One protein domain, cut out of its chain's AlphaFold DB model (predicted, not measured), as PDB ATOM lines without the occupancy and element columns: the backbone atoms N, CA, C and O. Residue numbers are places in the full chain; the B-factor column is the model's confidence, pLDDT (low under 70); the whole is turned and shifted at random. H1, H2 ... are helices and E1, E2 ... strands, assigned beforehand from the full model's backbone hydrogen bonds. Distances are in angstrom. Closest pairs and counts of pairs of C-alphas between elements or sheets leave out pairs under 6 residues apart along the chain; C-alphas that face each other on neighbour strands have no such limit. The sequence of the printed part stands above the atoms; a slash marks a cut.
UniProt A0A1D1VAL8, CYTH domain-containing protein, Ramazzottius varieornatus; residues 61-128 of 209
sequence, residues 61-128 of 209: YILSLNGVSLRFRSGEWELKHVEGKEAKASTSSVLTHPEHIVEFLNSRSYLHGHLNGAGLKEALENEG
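This is residues 61 to 128 of the 209 residues of the protein "CYTH domain-containing protein" of Ramazzottius varieornatus (UniProt A0A1D1VAL8). A twisted three-stranded antiparallel sheet has one helix, H2, over one of its faces, while H3 lies beyond H2 and the short H1 only grazes the sheet. The loop between E2 and E3 and the link from H2 to H3 hold the two far ends of the long axis. The printed part has 68 residues, in the order H1, E1, E2, E3, H2, H3; the class is mixed, helices and strands. It is compact, with a radius of gyration of the C-alphas of 12.4 A, yet elongated, spanning 41 by 25 by 18 A.

H1, residues 62 to 65, only grazes the sheet with residues 62 to 64. E1, residues 68 to 73, E2, 76 to 83, and E3, 91 to 95, form a meander, each strand the antiparallel neighbour of the one before. In the hairpin E1 and E2, N 71 and O 78 are within hydrogen-bond range at 2.9 A; in the hairpin E2 and E3, N 79 and O 95 are at 2.8 A. The sheet is only just strongly twisted, with C-alphas up to 4.0 A off its best plane. H2, residues 98 to 107, makes two layers with the sheet, a helix on one face: it lies over E2 at a height over the sheet of 10.0 A, and their closest C-alphas, Leu 79 and Ile 101, are 6.4 A apart. H3, residues 119 to 126, is not on the sheet; it is close to H2 but not clearly touching, at a steep tilt of 41 degrees, the same way, the closest C-alphas being Pro 98 and Leu 120, 6.1 A. In H2 and H3 every O i to N i+4 pair is within hydrogen-bond range; H1 is too short for one.

H1 begins at C-alpha 62 (13.310, 20.404, 73.389) and is 5.4 A long. E1, E2 and E3 measure 15.9, 22.2 and 13.3 A, H2 14.1 A. H3, 11.2 A, ends at C-alpha 126 (19.522, 14.963, 60.313).

The farthest C-alphas, Lys 88 and Gly 117, are 41.2 A apart. The printed part has no cut, and the link H2 to H3 is long. pLDDT is under 70 at residues 83 to 92 and 116 to 118.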
ATOM      1  N   TYR A  61      16.759  22.809  73.057       96.19
ATOM      2  CA  TYR A  61      16.694  21.971  74.262       96.19
ATOM      3  C   TYR A  61      15.339  21.279  74.459       96.19
ATOM      4  O   TYR A  61      14.857  21.128  75.588       96.19
ATOM      5  N   ILE A  62      14.681  20.909  73.355       95.44
ATOM      6  CA  ILE A  62      13.310  20.404  73.389       95.44
ATOM      7  C   ILE A  62      13.165  19.149  74.254       95.44
ATOM      8  O   ILE A  62      12.147  19.019  74.931       95.44
ATOM      9  N   LEU A  63      14.150  18.244  74.285       95.94
ATOM     10  CA  LEU A  63      14.054  17.049  75.131       95.94
ATOM     11  C   LEU A  63      14.194  17.429  76.601       95.94
ATOM     12  O   LEU A  63      13.312  17.125  77.412       95.94
ATOM     13  N   SER A  64      15.259  18.162  76.923       94.00
ATOM     14  CA  SER A  64      15.605  18.542  78.291       94.00
ATOM     15  C   SER A  64      14.478  19.334  78.959       94.00
ATOM     16  O   SER A  64      14.095  19.043  80.093       94.00
ATOM     17  N   LEU A  65      13.883  20.293  78.240       93.19
ATOM     18  CA  LEU A  65      12.767  21.108  78.733       93.19
ATOM     19  C   LEU A  65      11.466  20.314  78.930       93.19
ATOM     20  O   LEU A  65      10.581  20.769  79.650       93.19
ATOM     21  N   ASN A  66      11.351  19.131  78.324       91.62
ATOM     22  CA  ASN A  66      10.206  18.233  78.470       91.62
ATOM     23  C   ASN A  66      10.504  17.021  79.369       91.62
ATOM     24  O   ASN A  66       9.740  16.056  79.372       91.62
ATOM     25  N   GLY A  67      11.589  17.059  80.154       90.06
ATOM     26  CA  GLY A  67      11.928  15.981  81.088       90.06
ATOM     27  C   GLY A  67      12.330  14.675  80.397       90.06
ATOM     28  O   GLY A  67      12.159  13.598  80.970       90.06
ATOM     29  N   VAL A  68      12.840  14.773  79.167       93.44
ATOM     30  CA  VAL A  68      13.409  13.665  78.401       93.44
ATOM     31  C   VAL A  68      14.916  13.871  78.319       93.44
ATOM     32  O   VAL A  68      15.382  14.960  77.997       93.44
ATOM     33  N   SER A  69      15.696  12.829  78.580       95.50
ATOM     34  CA  SER A  69      17.143  12.854  78.376       95.50
ATOM     35  C   SER A  69      17.551  11.725  77.447       95.50
ATOM     36  O   SER A  69      17.303  10.561  77.757       95.50
ATOM     37  N   LEU A  70      18.206  12.068  76.343       97.19
ATOM     38  CA  LEU A  70      18.799  11.122  75.409       97.19
ATOM     39  C   LEU A  70      20.318  11.178  75.548       97.19
ATOM     40  O   LEU A  70      20.912  12.257  75.476       97.19
ATOM     41  N   ARG A  71      20.960  10.028  75.733       96.75
ATOM     42  CA  ARG A  71      22.416   9.941  75.833       96.75
ATOM     43  C   ARG A  71      22.976   8.744  75.088       96.75
ATOM     44  O   ARG A  71      22.287   7.750  74.877       96.75
ATOM     45  N   PHE A  72      24.248   8.855  74.735       95.81
ATOM     46  CA  PHE A  72      25.065   7.747  74.268       95.81
ATOM     47  C   PHE A  72      26.146   7.455  75.308       95.81
ATOM     48  O   PHE A  72      26.938   8.347  75.632       95.81
ATOM     49  N   ARG A  73      26.168   6.225  75.818       93.56
ATOM     50  CA  ARG A  73      27.068   5.753  76.874       93.56
ATOM     51  C   ARG A  73      27.654   4.417  76.453       93.56
ATOM     52  O   ARG A  73      26.922   3.510  76.092       93.56
ATOM     53  N   SER A  74      28.978   4.290  76.495       88.38
ATOM     54  CA  SER A  74      29.669   3.002  76.300       88.38
ATOM     55  C   SER A  74      29.277   2.212  75.037       88.38
ATOM     56  O   SER A  74      29.389   0.993  75.014       88.38
ATOM     57  N   GLY A  75      28.870   2.894  73.961       89.94
ATOM     58  CA  GLY A  75      28.453   2.244  72.712       89.94
ATOM     59  C   GLY A  75      26.940   2.075  72.548       89.94
ATOM     60  O   GLY A  75      26.498   1.692  71.467       89.94
ATOM     61  N   GLU A  76      26.156   2.406  73.571       93.56
ATOM     62  CA  GLU A  76      24.713   2.190  73.617       93.56
ATOM     63  C   GLU A  76      23.947   3.506  73.761       93.56
ATOM     64  O   GLU A  76      24.444   4.499  74.300       93.56
ATOM     65  N   TRP A  77      22.726   3.519  73.232       95.56
ATOM     66  CA  TRP A  77      21.800   4.635  73.369       95.56
ATOM     67  C   TRP A  77      20.874   4.397  74.550       95.56
ATOM     68  O   TRP A  77      20.354   3.302  74.715       95.56
ATOM     69  N   GLU A  78      20.614   5.443  75.323       95.50
ATOM     70  CA  GLU A  78      19.638   5.415  76.405       95.50
ATOM     71  C   GLU A  78      18.758   6.665  76.333       95.50
ATOM     72  O   GLU A  78      19.261   7.794  76.309       95.50
ATOM     73  N   LEU A  79      17.441   6.475  76.333       95.44
ATOM     74  CA  LEU A  79      16.460   7.539  76.512       95.44
ATOM     75  C   LEU A  79      15.748   7.334  77.843       95.44
ATOM     76  O   LEU A  79      15.079   6.326  78.040       95.44
ATOM     77  N   LYS A  80      15.848   8.314  78.736       92.44
ATOM     78  CA  LYS A  80      15.094   8.355  79.990       92.44
ATOM     79  C   LYS A  80      13.992   9.402  79.896       92.44
ATOM     80  O   LYS A  80      14.232  10.510  79.414       92.44
ATOM     81  N   HIS A  81      12.804   9.073  80.388       87.56
ATOM     82  CA  HIS A  81      11.699  10.019  80.534       87.56
ATOM     83  C   HIS A  81      10.909   9.738  81.815       87.56
ATOM     84  O   HIS A  81      10.903   8.620  82.323       87.56
ATOM     85  N   VAL A  82      10.244  10.758  82.356       77.62
ATOM     86  CA  VAL A  82       9.365  10.596  83.523       77.62
ATOM     87  C   VAL A  82       7.951  10.266  83.054       77.62
ATOM     88  O   VAL A  82       7.394  10.959  82.198       77.62
ATOM     89  N   GLU A  83       7.361   9.212  83.609       64.50
ATOM     90  CA  GLU A  83       5.951   8.878  83.418       64.50
ATOM     91  C   GLU A  83       5.112   9.432  84.574       64.50
ATOM     92  O   GLU A  83       5.369   9.155  85.744       64.50
ATOM     93  N   GLY A  84       4.081  10.216  84.240       55.81
ATOM     94  CA  GLY A  84       3.137  10.783  85.208       55.81
ATOM     95  C   GLY A  84       3.436  12.232  85.619       55.81
ATOM     96  O   GLY A  84       4.563  12.713  85.569       55.81
ATOM     97  N   LYS A  85       2.381  12.965  86.006       47.59
ATOM     98  CA  LYS A  85       2.439  14.379  86.432       47.59
ATOM     99  C   LYS A  85       2.614  14.566  87.949       47.59
ATOM    100  O   LYS A  85       2.530  15.696  88.424       47.59
ATOM    101  N   GLU A  86       2.804  13.501  88.730       42.66
ATOM    102  CA  GLU A  86       2.753  13.588  90.196       42.66
ATOM    103  C   GLU A  86       4.137  13.598  90.863       42.66
ATOM    104  O   GLU A  86       4.910  12.649  90.809       42.66
ATOM    105  N   ALA A  87       4.421  14.700  91.560       41.56
ATOM    106  CA  ALA A  87       5.711  15.072  92.141       41.56
ATOM    107  C   ALA A  87       6.156  14.277  93.394       41.56
ATOM    108  O   ALA A  87       6.970  14.778  94.168       41.56
ATOM    109  N   LYS A  88       5.609  13.082  93.662       47.50
ATOM    110  CA  LYS A  88       5.861  12.356  94.930       47.50
ATOM    111  C   LYS A  88       6.584  11.015  94.790       47.50
ATOM    112  O   LYS A  88       7.167  10.562  95.771       47.50
ATOM    113  N   ALA A  89       6.610  10.434  93.595       47.97
ATOM    114  CA  ALA A  89       7.476   9.320  93.223       47.97
ATOM    115  C   ALA A  89       7.623   9.352  91.697       47.97
ATOM    116  O   ALA A  89       6.650   9.133  90.983       47.97
ATOM    117  N   SER A  90       8.800   9.712  91.192       52.81
ATOM    118  CA  SER A  90       9.032   9.764  89.749       52.81
ATOM    119  C   SER A  90       9.337   8.359  89.247       52.81
ATOM    120  O   SER A  90      10.477   7.914  89.320       52.81
ATOM    121  N   THR A  91       8.329   7.655  88.736       58.44
ATOM    122  CA  THR A  91       8.550   6.498  87.864       58.44
ATOM    123  C   THR A  91       9.200   7.002  86.582       58.44
ATOM    124  O   THR A  91       8.575   7.709  85.789       58.44
ATOM    125  N   SER A  92      10.492   6.728  86.419       66.31
ATOM    126  CA  SER A  92      11.212   7.032  85.189       66.31
ATOM    127  C   SER A  92      11.407   5.766  84.376       66.31
ATOM    128  O   SER A  92      11.959   4.803  84.899       66.31
ATOM    129  N   SER A  93      11.023   5.805  83.108       80.44
ATOM    130  CA  SER A  93      11.242   4.716  82.157       80.44
ATOM    131  C   SER A  93      12.543   4.958  81.395       80.44
ATOM    132  O   SER A  93      12.891   6.108  81.103       80.44
ATOM    133  N   VAL A  94      13.269   3.880  81.087       88.44
ATOM    134  CA  VAL A  94      14.511   3.910  80.302       88.44
ATOM    135  C   VAL A  94      14.349   3.013  79.079       88.44
ATOM    136  O   VAL A  94      14.028   1.836  79.204       88.44
ATOM    137  N   LEU A  95      14.579   3.573  77.894       91.12
ATOM    138  CA  LEU A  95      14.591   2.865  76.619       91.12
ATOM    139  C   LEU A  95      16.037   2.732  76.140       91.12
ATOM    140  O   LEU A  95      16.729   3.741  76.019       91.12
ATOM    141  N   THR A  96      16.475   1.513  75.834       92.25
ATOM    142  CA  THR A  96      17.847   1.228  75.360       92.25
ATOM    143  C   THR A  96      17.900   0.722  73.916       92.25
ATOM    144  O   THR A  96      18.921   0.818  73.238       92.25
ATOM    145  N   HIS A  97      16.772   0.226  73.408       91.19
ATOM    146  CA  HIS A  97      16.641  -0.270  72.044       91.19
ATOM    147  C   HIS A  97      16.398   0.886  71.054       91.19
ATOM    148  O   HIS A  97      15.412   1.617  71.214       91.19
ATOM    149  N   PRO A  98      17.251   1.076  70.025       92.31
ATOM    150  CA  PRO A  98      17.139   2.192  69.084       92.31
ATOM    151  C   PRO A  98      15.763   2.342  68.422       92.31
ATOM    152  O   PRO A  98      15.299   3.462  68.218       92.31
ATOM    153  N   GLU A  99      15.099   1.235  68.107       91.12
ATOM    154  CA  GLU A  99      13.759   1.191  67.525       91.12
ATOM    155  C   GLU A  99      12.698   1.792  68.455       91.12
ATOM    156  O   GLU A  99      11.911   2.629  68.010       91.12
ATOM    157  N   HIS A 100      12.731   1.463  69.750       92.12
ATOM    158  CA  HIS A 100      11.813   2.014  70.748       92.12
ATOM    159  C   HIS A 100      12.112   3.487  71.029       92.12
ATOM    160  O   HIS A 100      11.196   4.283  71.226       92.12
ATOM    161  N   ILE A 101      13.392   3.878  71.007       94.44
ATOM    162  CA  ILE A 101      13.793   5.284  71.128       94.44
ATOM    163  C   ILE A 101      13.211   6.094  69.963       94.44
ATOM    164  O   ILE A 101      12.600   7.138  70.193       94.44
ATOM    165  N   VAL A 102      13.349   5.620  68.721       92.88
ATOM    166  CA  VAL A 102      12.772   6.298  67.549       92.88
ATOM    167  C   VAL A 102      11.253   6.345  67.616       92.88
ATOM    168  O   VAL A 102      10.674   7.399  67.361       92.88
ATOM    169  N   GLU A 103      10.599   5.246  67.986       92.25
ATOM    170  CA  GLU A 103       9.147   5.218  68.162       92.25
ATOM    171  C   GLU A 103       8.683   6.245  69.204       92.25
ATOM    172  O   GLU A 103       7.784   7.042  68.924       92.25
ATOM    173  N   PHE A 104       9.347   6.307  70.363       93.19
ATOM    174  CA  PHE A 104       9.068   7.302  71.396       93.19
ATOM    175  C   PHE A 104       9.234   8.730  70.864       93.19
ATOM    176  O   PHE A 104       8.309   9.541  70.980       93.19
ATOM    177  N   LEU A 105      10.377   9.042  70.246       94.62
ATOM    178  CA  LEU A 105      10.665  10.381  69.728       94.62
ATOM    179  C   LEU A 105       9.671  10.797  68.633       94.62
ATOM    180  O   LEU A 105       9.203  11.938  68.637       94.62
ATOM    181  N   ASN A 106       9.287   9.871  67.751       93.44
ATOM    182  CA  ASN A 106       8.283  10.098  66.711       93.44
ATOM    183  C   ASN A 106       6.886  10.315  67.308       93.44
ATOM    184  O   ASN A 106       6.188  11.254  66.922       93.44
ATOM    185  N   SER A 107       6.487   9.510  68.301       92.62
ATOM    186  CA  SER A 107       5.184   9.637  68.977       92.62
ATOM    187  C   SER A 107       4.992  10.995  69.666       92.62
ATOM    188  O   SER A 107       3.863  11.458  69.842       92.62
ATOM    189  N   ARG A 108       6.099  11.653  70.037       92.12
ATOM    190  CA  ARG A 108       6.139  12.983  70.661       92.12
ATOM    191  C   ARG A 108       6.494  14.107  69.687       92.12
ATOM    192  O   ARG A 108       6.601  15.253  70.114       92.12
ATOM    193  N   SER A 109       6.655  13.793  68.400       93.00
ATOM    194  CA  SER A 109       7.031  14.744  67.344       93.00
ATOM    195  C   SER A 109       8.372  15.455  67.591       93.00
ATOM    196  O   SER A 109       8.571  16.591  67.164       93.00
ATOM    197  N   TYR A 110       9.303  14.797  68.290       93.38
ATOM    198  CA  TYR A 110      10.682  15.272  68.448       93.38
ATOM    199  C   TYR A 110      11.563  14.889  67.260       93.38
ATOM    200  O   TYR A 110      12.517  15.596  66.947       93.38
ATOM    201  N   LEU A 111      11.221  13.781  66.607       90.56
ATOM    202  CA  LEU A 111      11.865  13.245  65.420       90.56
ATOM    203  C   LEU A 111      10.776  13.008  64.360       90.56
ATOM    204  O   LEU A 111       9.645  12.667  64.714       90.56
ATOM    205  N   HIS A 112      11.090  13.221  63.080       86.00
ATOM    206  CA  HIS A 112      10.157  12.973  61.967       86.00
ATOM    207  C   HIS A 112      10.620  11.838  61.041       86.00
ATOM    208  O   HIS A 112       9.900  11.445  60.123       86.00
ATOM    209  N   GLY A 113      11.828  11.315  61.266       74.12
ATOM    210  CA  GLY A 113      12.452  10.275  60.456       74.12
ATOM    211  C   GLY A 113      12.222   8.849  60.966       74.12
ATOM    212  O   GLY A 113      11.764   8.600  62.080       74.12
ATOM    213  N   HIS A 114      12.613   7.885  60.133       75.94
ATOM    214  CA  HIS A 114      12.694   6.468  60.487       75.94
ATOM    215  C   HIS A 114      14.148   5.988  60.417       75.94
ATOM    216  O   HIS A 114      14.975   6.582  59.722       75.94
ATOM    217  N   LEU A 115      14.453   4.875  61.092       76.88
ATOM    218  CA  LEU A 115      15.740   4.188  60.956       76.88
ATOM    219  C   LEU A 115      15.838   3.509  59.582       76.88
ATOM    220  O   LEU A 115      15.639   2.307  59.446       76.88
ATOM    221  N   ASN A 116      16.157   4.274  58.541       63.56
ATOM    222  CA  ASN A 116      16.300   3.752  57.181       63.56
ATOM    223  C   ASN A 116      17.745   3.308  56.906       63.56
ATOM    224  O   ASN A 116      18.432   3.896  56.077       63.56
ATOM    225  N   GLY A 117      18.246   2.312  57.647       64.94
ATOM    226  CA  GLY A 117      19.621   1.788  57.518       64.94
ATOM    227  C   GLY A 117      20.738   2.714  58.035       64.94
ATOM    228  O   GLY A 117      21.805   2.230  58.397       64.94
ATOM    229  N   ALA A 118      20.457   4.012  58.149       67.62
ATOM    230  CA  ALA A 118      21.302   5.091  58.668       67.62
ATOM    231  C   ALA A 118      21.670   4.965  60.172       67.62
ATOM    232  O   ALA A 118      22.604   5.589  60.672       67.62
ATOM    233  N   GLY A 119      20.952   4.127  60.927       88.19
ATOM    234  CA  GLY A 119      21.112   4.023  62.381       88.19
ATOM    235  C   GLY A 119      20.613   5.267  63.134       88.19
ATOM    236  O   GLY A 119      20.317   6.309  62.552       88.19
ATOM    237  N   LEU A 120      20.470   5.151  64.459       92.25
ATOM    238  CA  LEU A 120      19.847   6.196  65.288       92.25
ATOM    239  C   LEU A 120      20.635   7.508  65.286       92.25
ATOM    240  O   LEU A 120      20.044   8.581  65.222       92.25
ATOM    241  N   LYS A 121      21.968   7.432  65.297       92.94
ATOM    242  CA  LYS A 121      22.824   8.619  65.317       92.94
ATOM    243  C   LYS A 121      22.592   9.528  64.105       92.94
ATOM    244  O   LYS A 121      22.392  10.722  64.278       92.94
ATOM    245  N   GLU A 122      22.595   8.965  62.901       91.75
ATOM    246  CA  GLU A 122      22.405   9.740  61.670       91.75
ATOM    247  C   GLU A 122      20.978  10.305  61.588       91.75
ATOM    248  O   GLU A 122      20.790  11.454  61.195       91.75
ATOM    249  N   ALA A 123      19.967   9.544  62.028       92.19
ATOM    250  CA  ALA A 123      18.589  10.035  62.108       92.19
ATOM    251  C   ALA A 123      18.459  11.257  63.036       92.19
ATOM    252  O   ALA A 123      17.794  12.228  62.683       92.19
ATOM    253  N   LEU A 124      19.130  11.227  64.191       94.44
ATOM    254  CA  LEU A 124      19.195  12.343  65.135       94.44
ATOM    255  C   LEU A 124      19.913  13.559  64.529       94.44
ATOM    256  O   LEU A 124      19.378  14.668  64.563       94.44
ATOM    257  N   GLU A 125      21.094  13.362  63.939       93.31
ATOM    258  CA  GLU A 125      21.885  14.444  63.333       93.31
ATOM    259  C   GLU A 125      21.121  15.152  62.198       93.31
ATOM    260  O   GLU A 125      21.149  16.381  62.112       93.31
ATOM    261  N   ASN A 126      20.360  14.408  61.385       92.12
ATOM    262  CA  ASN A 126      19.522  14.963  60.313       92.12
ATOM    263  C   ASN A 126      18.384  15.870  60.818       92.12
ATOM    264  O   ASN A 126      17.951  16.767  60.098       92.12
ATOM    265  N   GLU A 127      17.922  15.670  62.053       92.94
ATOM    266  CA  GLU A 127      16.885  16.486  62.707       92.94
ATOM    267  C   GLU A 127      17.496  17.548  63.646       92.94
ATOM    268  O   GLU A 127      16.797  18.191  64.432       92.94
ATOM    269  N   GLY A 128      18.815  17.759  63.556       94.75
ATOM    270  CA  GLY A 128      19.534  18.805  64.282       94.75
ATOM    271  C   GLY A 128      19.854  18.471  65.738       94.75
ATOM    272  O   GLY A 128      20.209  19.372  66.502       94.75
TER     273      GLY A 128